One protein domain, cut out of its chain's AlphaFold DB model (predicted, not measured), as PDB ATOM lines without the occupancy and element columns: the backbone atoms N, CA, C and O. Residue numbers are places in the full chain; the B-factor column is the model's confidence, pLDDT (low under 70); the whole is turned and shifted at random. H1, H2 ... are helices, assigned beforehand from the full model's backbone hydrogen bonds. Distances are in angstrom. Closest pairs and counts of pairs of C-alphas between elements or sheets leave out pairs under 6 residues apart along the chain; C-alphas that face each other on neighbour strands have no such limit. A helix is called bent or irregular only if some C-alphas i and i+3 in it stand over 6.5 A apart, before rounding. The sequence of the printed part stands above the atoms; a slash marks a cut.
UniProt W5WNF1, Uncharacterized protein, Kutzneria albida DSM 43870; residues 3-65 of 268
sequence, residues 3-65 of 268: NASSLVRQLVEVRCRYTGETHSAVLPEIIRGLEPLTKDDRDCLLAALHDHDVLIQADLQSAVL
ATOM      1  N   ASN A   3     352.789 337.529 272.284       58.81
ATOM      2  CA  ASN A   3     352.089 336.850 271.171       58.81
ATOM      3  C   ASN A   3     352.911 335.769 270.439       58.81
ATOM      4  O   ASN A   3     352.334 334.860 269.847       58.81
ATOM      5  N   ALA A   4     354.248 335.817 270.495       61.94
ATOM      6  CA  ALA A   4     355.104 334.888 269.744       61.94
ATOM      7  C   ALA A   4     355.033 333.445 270.281       61.94
ATOM      8  O   ALA A   4     355.008 332.494 269.502       61.94
ATOM      9  N   SER A   5     354.931 333.276 271.604       70.75
ATOM     10  CA  SER A   5     354.733 331.959 272.226       70.75
ATOM     11  C   SER A   5     353.359 331.367 271.903       70.75
ATOM     12  O   SER A   5     353.235 330.149 271.782       70.75
ATOM     13  N   SER A   6     352.341 332.216 271.711       89.06
ATOM     14  CA  SER A   6     350.992 331.789 271.332       89.06
ATOM     15  C   SER A   6     350.938 331.274 269.892       89.06
ATOM     16  O   SER A   6     350.418 330.181 269.670       89.06
ATOM     17  N   LEU A   7     351.527 332.003 268.932       94.81
ATOM     18  CA  LEU A   7     351.563 331.590 267.523       94.81
ATOM     19  C   LEU A   7     352.320 330.268 267.343       94.81
ATOM     20  O   LEU A   7     351.781 329.324 266.771       94.81
ATOM     21  N   VAL A   8     353.541 330.169 267.884       96.81
ATOM     22  CA  VAL A   8     354.364 328.951 267.781       96.81
ATOM     23  C   VAL A   8     353.619 327.740 268.337       96.81
ATOM     24  O   VAL A   8     353.577 326.699 267.688       96.81
ATOM     25  N   ARG A   9     352.995 327.869 269.516       96.25
ATOM     26  CA  ARG A   9     352.246 326.768 270.133       96.25
ATOM     27  C   ARG A   9     351.075 326.315 269.258       96.25
ATOM     28  O   ARG A   9     350.923 325.116 269.051       96.25
ATOM     29  N   GLN A  10     350.290 327.250 268.725       97.25
ATOM     30  CA  GLN A  10     349.146 326.926 267.868       97.25
ATOM     31  C   GLN A  10     349.581 326.260 266.554       97.25
ATOM     32  O   GLN A  10     348.992 325.262 266.149       97.25
ATOM     33  N   LEU A  11     350.656 326.742 265.923       97.81
ATOM     34  CA  LEU A  11     351.206 326.121 264.713       97.81
ATOM     35  C   LEU A  11     351.753 324.714 264.979       97.81
ATOM     36  O   LEU A  11     351.549 323.814 264.164       97.81
ATOM     37  N   VAL A  12     352.401 324.504 266.130       97.88
ATOM     38  CA  VAL A  12     352.833 323.170 266.573       97.88
ATOM     39  C   VAL A  12     351.629 322.243 266.714       97.88
ATOM     40  O   VAL A  12     351.636 321.156 266.147       97.88
ATOM     41  N   GLU A  13     350.586 322.668 267.428       97.38
ATOM     42  CA  GLU A  13     349.368 321.873 267.636       97.38
ATOM     43  C   GLU A  13     348.683 321.511 266.312       97.38
ATOM     44  O   GLU A  13     348.318 320.351 266.098       97.38
ATOM     45  N   VAL A  14     348.546 322.485 265.408       97.19
ATOM     46  CA  VAL A  14     347.952 322.271 264.088       97.19
ATOM     47  C   VAL A  14     348.795 321.296 263.271       97.19
ATOM     48  O   VAL A  14     348.249 320.308 262.791       97.19
ATOM     49  N   ARG A  15     350.117 321.479 263.166       97.44
ATOM     50  CA  ARG A  15     350.972 320.545 262.415       97.44
ATOM     51  C   ARG A  15     350.931 319.129 262.991       97.44
ATOM     52  O   ARG A  15     350.702 318.193 262.229       97.44
ATOM     53  N   CYS A  16     351.053 318.969 264.313       97.69
ATOM     54  CA  CYS A  16     350.963 317.663 264.979       97.69
ATOM     55  C   CYS A  16     349.680 316.902 264.597       97.69
ATOM     56  O   CYS A  16     349.724 315.690 264.398       97.69
ATOM     57  N   ARG A  17     348.544 317.600 264.444       97.19
ATOM     58  CA  ARG A  17     347.261 316.989 264.054       97.19
ATOM     59  C   ARG A  17     347.287 316.379 262.646       97.19
ATOM     60  O   ARG A  17     346.655 315.353 262.434       97.19
ATOM     61  N   TYR A  18     348.019 316.978 261.706       97.31
ATOM     62  CA  TYR A  18     348.074 316.529 260.305       97.31
ATOM     63  C   TYR A  18     349.191 315.518 260.045       97.31
ATOM     64  O   TYR A  18     349.066 314.676 259.155       97.31
ATOM     65  N   THR A  19     350.269 315.583 260.825       97.38
ATOM     66  CA  THR A  19     351.466 314.761 260.616       97.38
ATOM     67  C   THR A  19     351.607 313.618 261.616       97.38
ATOM     68  O   THR A  19     352.387 312.694 261.395       97.38
ATOM     69  N   GLY A  20     350.880 313.661 262.739       97.00
ATOM     70  CA  GLY A  20     351.083 312.748 263.870       97.00
ATOM     71  C   GLY A  20     352.405 312.985 264.611       97.00
ATOM     72  O   GLY A  20     352.818 312.153 265.420       97.00
ATOM     73  N   GLU A  21     353.108 314.083 264.322       97.25
ATOM     74  CA  GLU A  21     354.358 314.410 265.000       97.25
ATOM     75  C   GLU A  21     354.158 314.757 266.480       97.25
ATOM     76  O   GLU A  21     353.099 315.209 266.907       97.25
ATOM     77  N   THR A  22     355.200 314.547 267.290       96.56
ATOM     78  CA  THR A  22     355.200 314.994 268.687       96.56
ATOM     79  C   THR A  22     355.545 316.477 268.771       96.56
ATOM     80  O   THR A  22     356.346 316.985 267.987       96.56
ATOM     81  N   HIS A  23     355.052 317.162 269.808       96.50
ATOM     82  CA  HIS A  23     355.382 318.574 270.053       96.50
ATOM     83  C   HIS A  23     356.898 318.828 270.073       96.50
ATOM     84  O   HIS A  23     357.373 319.805 269.503       96.50
ATOM     85  N   SER A  24     357.669 317.924 270.687       95.25
ATOM     86  CA  SER A  24     359.132 318.017 270.755       95.25
ATOM     87  C   SER A  24     359.830 317.897 269.397       95.25
ATOM     88  O   SER A  24     360.920 318.439 269.238       95.25
ATOM     89  N   ALA A  25     359.226 317.197 268.431       94.00
ATOM     90  CA  ALA A  25     359.752 317.085 267.076       94.00
ATOM     91  C   ALA A  25     359.378 318.304 266.220       94.00
ATOM     92  O   ALA A  25     360.212 318.781 265.458       94.00
ATOM     93  N   VAL A  26     358.156 318.825 266.380       96.44
ATOM     94  CA  VAL A  26     357.619 319.930 265.568       96.44
ATOM     95  C   VAL A  26     358.142 321.294 266.008       96.44
ATOM     96  O   VAL A  26     358.451 322.128 265.163       96.44
ATOM     97  N   LEU A  27     358.268 321.533 267.316       96.19
ATOM     98  CA  LEU A  27     358.655 322.834 267.869       96.19
ATOM     99  C   LEU A  27     359.919 323.446 267.229       96.19
ATOM    100  O   LEU A  27     359.837 324.591 266.784       96.19
ATOM    101  N   PRO A  28     361.070 322.746 267.148       95.44
ATOM    102  CA  PRO A  28     362.267 323.331 266.543       95.44
ATOM    103  C   PRO A  28     362.106 323.602 265.041       95.44
ATOM    104  O   PRO A  28     362.711 324.539 264.529       95.44
ATOM    105  N   GLU A  29     361.290 322.812 264.338       95.31
ATOM    106  CA  GLU A  29     361.033 322.997 262.908       95.31
ATOM    107  C   GLU A  29     360.148 324.221 262.657       95.31
ATOM    108  O   GLU A  29     360.463 325.018 261.780       95.31
ATOM    109  N   ILE A  30     359.106 324.425 263.471       96.75
ATOM    110  CA  ILE A  30     358.267 325.630 263.410       96.75
ATOM    111  C   ILE A  30     359.088 326.876 263.727       96.75
ATOM    112  O   ILE A  30     359.018 327.850 262.989       96.75
ATOM    113  N   ILE A  31     359.905 326.857 264.785       96.00
ATOM    114  CA  ILE A  31     360.759 328.009 265.122       96.00
ATOM    115  C   ILE A  31     361.674 328.361 263.944       96.00
ATOM    116  O   ILE A  31     361.748 329.529 263.571       96.00
ATOM    117  N   ARG A  32     362.315 327.360 263.329       95.19
ATOM    118  CA  ARG A  32     363.192 327.566 262.169       95.19
ATOM    119  C   ARG A  32     362.430 328.097 260.954       95.19
ATOM    120  O   ARG A  32     362.925 328.988 260.277       95.19
ATOM    121  N   GLY A  33     361.234 327.576 260.683       94.94
ATOM    122  CA  GLY A  33     360.391 328.035 259.577       94.94
ATOM    123  C   GLY A  33     359.900 329.474 259.748       94.94
ATOM    124  O   GLY A  33     359.797 330.205 258.769       94.94
ATOM    125  N   LEU A  34     359.652 329.912 260.988       95.81
ATOM    126  CA  LEU A  34     359.209 331.276 261.298       95.81
ATOM    127  C   LEU A  34     360.353 332.298 261.393       95.81
ATOM    128  O   LEU A  34     360.089 333.502 261.351       95.81
ATOM    129  N   GLU A  35     361.598 331.847 261.570       95.94
ATOM    130  CA  GLU A  35     362.781 332.705 261.701       95.94
ATOM    131  C   GLU A  35     362.926 333.724 260.553       95.94
ATOM    132  O   GLU A  35     363.051 334.910 260.869       95.94
ATOM    133  N   PRO A  36     362.831 333.339 259.262       96.31
ATOM    134  CA  PRO A  36     362.949 334.287 258.153       96.31
ATOM    135  C   PRO A  36     361.699 335.152 257.929       96.31
ATOM    136  O   PRO A  36     361.757 336.091 257.139       96.31
ATOM    137  N   LEU A  37     360.573 334.845 258.583       96.44
ATOM    138  CA  LEU A  37     359.298 335.512 258.315       96.44
ATOM    139  C   LEU A  37     359.222 336.890 258.969       96.44
ATOM    140  O   LEU A  37     359.602 337.073 260.134       96.44
ATOM    141  N   THR A  38     358.657 337.843 258.232       96.38
ATOM    142  CA  THR A  38     358.397 339.198 258.713       96.38
ATOM    143  C   THR A  38     357.280 339.214 259.760       96.38
ATOM    144  O   THR A  38     356.657 338.198 260.087       96.38
ATOM    145  N   LYS A  39     357.019 340.388 260.339       95.25
ATOM    146  CA  LYS A  39     355.887 340.553 261.252       95.25
ATOM    147  C   LYS A  39     354.550 340.343 260.527       95.25
ATOM    148  O   LYS A  39     353.710 339.625 261.056       95.25
ATOM    149  N   ASP A  40     354.396 340.907 259.333       96.25
ATOM    150  CA  ASP A  40     353.151 340.837 258.561       96.25
ATOM    151  C   ASP A  40     352.835 339.388 258.150       96.25
ATOM    152  O   ASP A  40     351.694 338.947 258.256       96.25
ATOM    153  N   ASP A  41     353.864 338.606 257.811       97.19
ATOM    154  CA  ASP A  41     353.746 337.165 257.550       97.19
ATOM    155  C   ASP A  41     353.204 336.398 258.765       97.19
ATOM    156  O   ASP A  41     352.329 335.537 258.655       97.19
ATOM    157  N   ARG A  42     353.718 336.715 259.959       96.56
ATOM    158  CA  ARG A  42     353.296 336.079 261.217       96.56
ATOM    159  C   ARG A  42     351.884 336.493 261.614       96.56
ATOM    160  O   ARG A  42     351.138 335.657 262.118       96.56
ATOM    161  N   ASP A  43     351.520 337.751 261.378       94.94
ATOM    162  CA  ASP A  43     350.167 338.255 261.606       94.94
ATOM    163  C   ASP A  43     349.175 337.600 260.619       94.94
ATOM    164  O   ASP A  43     348.080 337.212 261.029       94.94
ATOM    165  N   CYS A  44     349.581 337.351 259.367       95.94
ATOM    166  CA  CYS A  44     348.809 336.580 258.384       95.94
ATOM    167  C   CYS A  44     348.594 335.120 258.824       95.94
ATOM    168  O   CYS A  44     347.458 334.639 258.824       95.94
ATOM    169  N   LEU A  45     349.646 334.429 259.285       96.56
ATOM    170  CA  LEU A  45     349.524 333.075 259.844       96.56
ATOM    171  C   LEU A  45     348.598 333.039 261.068       96.56
ATOM    172  O   LEU A  45     347.818 332.102 261.223       96.56
ATOM    173  N   LEU A  46     348.670 334.050 261.937       95.81
ATOM    174  CA  LEU A  46     347.800 334.148 263.105       95.81
ATOM    175  C   LEU A  46     346.335 334.375 262.708       95.81
ATOM    176  O   LEU A  46     345.455 333.737 263.278       95.81
ATOM    177  N   ALA A  47     346.069 335.237 261.726       94.94
ATOM    178  CA  ALA A  47     344.720 335.441 261.203       94.94
ATOM    179  C   ALA A  47     344.144 334.132 260.643       94.94
ATOM    180  O   ALA A  47     343.034 333.741 260.998       94.94
ATOM    181  N   ALA A  48     344.938 333.397 259.864       95.62
ATOM    182  CA  ALA A  48     344.507 332.149 259.250       95.62
ATOM    183  C   ALA A  48     344.355 330.960 260.219       95.62
ATOM    184  O   ALA A  48     343.748 329.947 259.875       95.62
ATOM    185  N   LEU A  49     344.896 331.051 261.441       94.50
ATOM    186  CA  LEU A  49     344.590 330.097 262.517       94.50
ATOM    187  C   LEU A  49     343.163 330.274 263.053       94.50
ATOM    188  O   LEU A  49     342.592 329.332 263.605       94.50
ATOM    189  N   HIS A  50     342.606 331.478 262.929       91.62
ATOM    190  CA  HIS A  50     341.290 331.836 263.453       91.62
ATOM    191  C   HIS A  50     340.208 331.872 262.370       91.62
ATOM    192  O   HIS A  50     339.049 331.599 262.674       91.62
ATOM    193  N   ASP A  51     340.589 332.150 261.126       91.12
ATOM    194  CA  ASP A  51     339.692 332.256 259.981       91.12
ATOM    195  C   ASP A  51     340.200 331.395 258.812       91.12
ATOM    196  O   ASP A  51     341.318 331.567 258.328       91.12
ATOM    197  N   HIS A  52     339.375 330.438 258.378       87.44
ATOM    198  CA  HIS A  52     339.740 329.484 257.327       87.44
ATOM    199  C   HIS A  52     339.635 330.083 255.916       87.44
ATOM    200  O   HIS A  52     340.173 329.488 254.983       87.44
ATOM    201  N   ASP A  53     339.001 331.251 255.764       87.81
ATOM    202  CA  ASP A  53     338.843 331.934 254.477       87.81
ATOM    203  C   ASP A  53     340.059 332.811 254.123       87.81
ATOM    204  O   ASP A  53     340.172 333.330 253.007       87.81
ATOM    205  N   VAL A  54     341.009 332.965 255.053       90.38
ATOM    206  CA  VAL A  54     342.249 333.712 254.821       90.38
ATOM    207  C   VAL A  54     343.140 332.951 253.844       90.38
ATOM    208  O   VAL A  54     343.668 331.879 254.144       90.38
ATOM    209  N   LEU A  55     343.370 333.551 252.677       88.31
ATOM    210  CA  LEU A  55     344.310 333.032 251.689       88.31
ATOM    211  C   LEU A  55     345.748 333.285 252.144       88.31
ATOM    212  O   LEU A  55     346.172 334.430 252.299       88.31
ATOM    213  N   ILE A  56     346.507 332.205 252.310       92.50
ATOM    214  CA  ILE A  56     347.925 332.262 252.655       92.50
ATOM    215  C   ILE A  56     348.771 331.937 251.422       92.50
ATOM    216  O   ILE A  56     348.450 331.042 250.641       92.50
ATOM    217  N   GLN A  57     349.883 332.653 251.263       92.19
ATOM    218  CA  GLN A  57     350.869 332.368 250.224       92.19
ATOM    219  C   GLN A  57     351.556 331.009 250.446       92.19
ATOM    220  O   GLN A  57     351.818 330.602 251.579       92.19
ATOM    221  N   ALA A  58     351.912 330.322 249.358       89.81
ATOM    222  CA  ALA A  58     352.515 328.986 249.415       89.81
ATOM    223  C   ALA A  58     353.817 328.930 250.242       89.81
ATOM    224  O   ALA A  58     354.081 327.928 250.911       89.81
ATOM    225  N   ASP A  59     354.603 330.009 250.256       92.19
ATOM    226  CA  ASP A  59     355.846 330.091 251.033       92.19
ATOM    227  C   ASP A  59     355.579 330.082 252.547       92.19
ATOM    228  O   ASP A  59     356.287 329.421 253.308       92.19
ATOM    229  N   LEU A  60     354.498 330.736 252.989       95.31
ATOM    230  CA  LEU A  60     354.078 330.753 254.391       95.31
ATOM    231  C   LEU A  60     353.498 329.403 254.832       95.31
ATOM    232  O   LEU A  60     353.775 328.955 255.944       95.31
ATOM    233  N   GLN A  61     352.751 328.715 253.958       94.31
ATOM    234  CA  GLN A  61     352.339 327.324 254.206       94.31
ATOM    235  C   GLN A  61     353.564 326.414 254.352       94.31
ATOM    236  O   GLN A  61     353.678 325.653 255.317       94.31
ATOM    237  N   SER A  62     354.527 326.555 253.436       92.94
ATOM    238  CA  SER A  62     355.755 325.757 253.408       92.94
ATOM    239  C   SER A  62     356.645 325.983 254.633       92.94
ATOM    240  O   SER A  62     357.345 325.063 255.057       92.94
ATOM    241  N   ALA A  63     356.583 327.171 255.245       94.94
ATOM    242  CA  ALA A  63     357.258 327.463 256.509       94.94
ATOM    243  C   ALA A  63     356.710 326.635 257.690       94.94
ATOM    244  O   ALA A  63     357.437 326.371 258.649       94.94
ATOM    245  N   VAL A  64     355.446 326.201 257.631       96.31
ATOM    246  CA  VAL A  64     354.798 325.410 258.689       96.31
ATOM    247  C   VAL A  64     354.851 323.920 258.363       96.31
ATOM    248  O   VAL A  64     355.340 323.125 259.175       96.31
ATOM    249  N   LEU A  65     354.374 323.539 257.178       96.00
ATOM    250  CA  LEU A  65     354.352 322.167 256.683       96.00
ATOM    251  C   LEU A  65     354.846 322.142 255.227       96.00
ATOM    252  O   LEU A  65     354.047 322.321 254.312       96.00
TER     253      LEU A  65
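This is residues 3 to 65 of the 268 residues of an uncharacterized protein of Kutzneria albida DSM 43870 (UniProt W5WNF1). Four helices make a small, rounded cluster in which they cross rather than run side by side: H1 and H2 cross each other at a steep angle, and the chain then passes to H3, which lies past the first part of H1 and the last part of H2. After H3 it folds back, so that the short H4 packs on the last part of H2, with its final turn near the middle of H1. The printed part has 63 residues with four named helices, in the order H1, H2, H3, H4, and no named strand; its class is all helix. It is compact, with a radius of gyration of the C-alphas of 10.8 A, and its C-alphas span 27 by 23 by 22 A.

H1, residues 4 to 19, touches H2, residues 23 to 34, and the closest C-alphas are those of Val 12 and Val 26, 5.9 A apart. The two run opposite ways at a steep tilt of 61 degrees. H1, with residues 7 to 10 alone, only just touches H3, residues 39 to 50, with 3 pairs of C-alphas within 8 A. The closest are those of Leu 7 and Leu 46, 6.3 A apart; the two helices run the same way at a steep tilt of 54 degrees. H2, with residues 29 to 34 alone, touches H4, residues 58 to 64, and the closest C-alphas are those of Gly 33 and Ala 63, 4.4 A apart. These two run opposite ways at a steep tilt of 38 degrees, only just past shallow. The packing of the helices is mostly crossed, with none of the three touching pairs at a shallow tilt. H1 and H4 are close but not clearly touching, about perpendicular at 86 degrees; their closest C-alphas, those of Leu 11 and Val 64, are 7.0 A apart. H3 and H4 are close but not clearly touching, with the C-alphas of Asp 41 and Leu 60 the closest at 7.2 A. H2 and H3 are likewise close but not clearly touching, with the C-alphas of Leu 34 and Arg 42 the closest at 7.6 A. Of the O i to N i+4 pairs, 11 of 12 are within hydrogen-bond range in H1, 6 of 8 in H2, 7 of 8 in H3 and 2 of 3 in H4.

H1 runs from C-alpha 4 at (355.104, 334.888, 269.744) to C-alpha 19 at (351.466, 314.761, 260.616), 22.4 A. H2, residues 23 to 34, measures 15.9 A and is irregular, but only just: C-alphas 25 and 28 are 6.8 A apart. H3, residues 39 to 50, measures 17.1 A. H4, residues 58 to 64, ends with C-alpha 64 at (354.798, 325.410, 258.689).

The C-alphas farthest apart, those of Ser 24 and Asp 53, are 29.5 A from each other. The printed part has no cut. The links from H1 to H2 and from H2 to H3 are tight, the link from H3 to H4 is short, and no link is long. The mean pLDDT of the printed part is 93.5, and residues 3 to 4 are under 70.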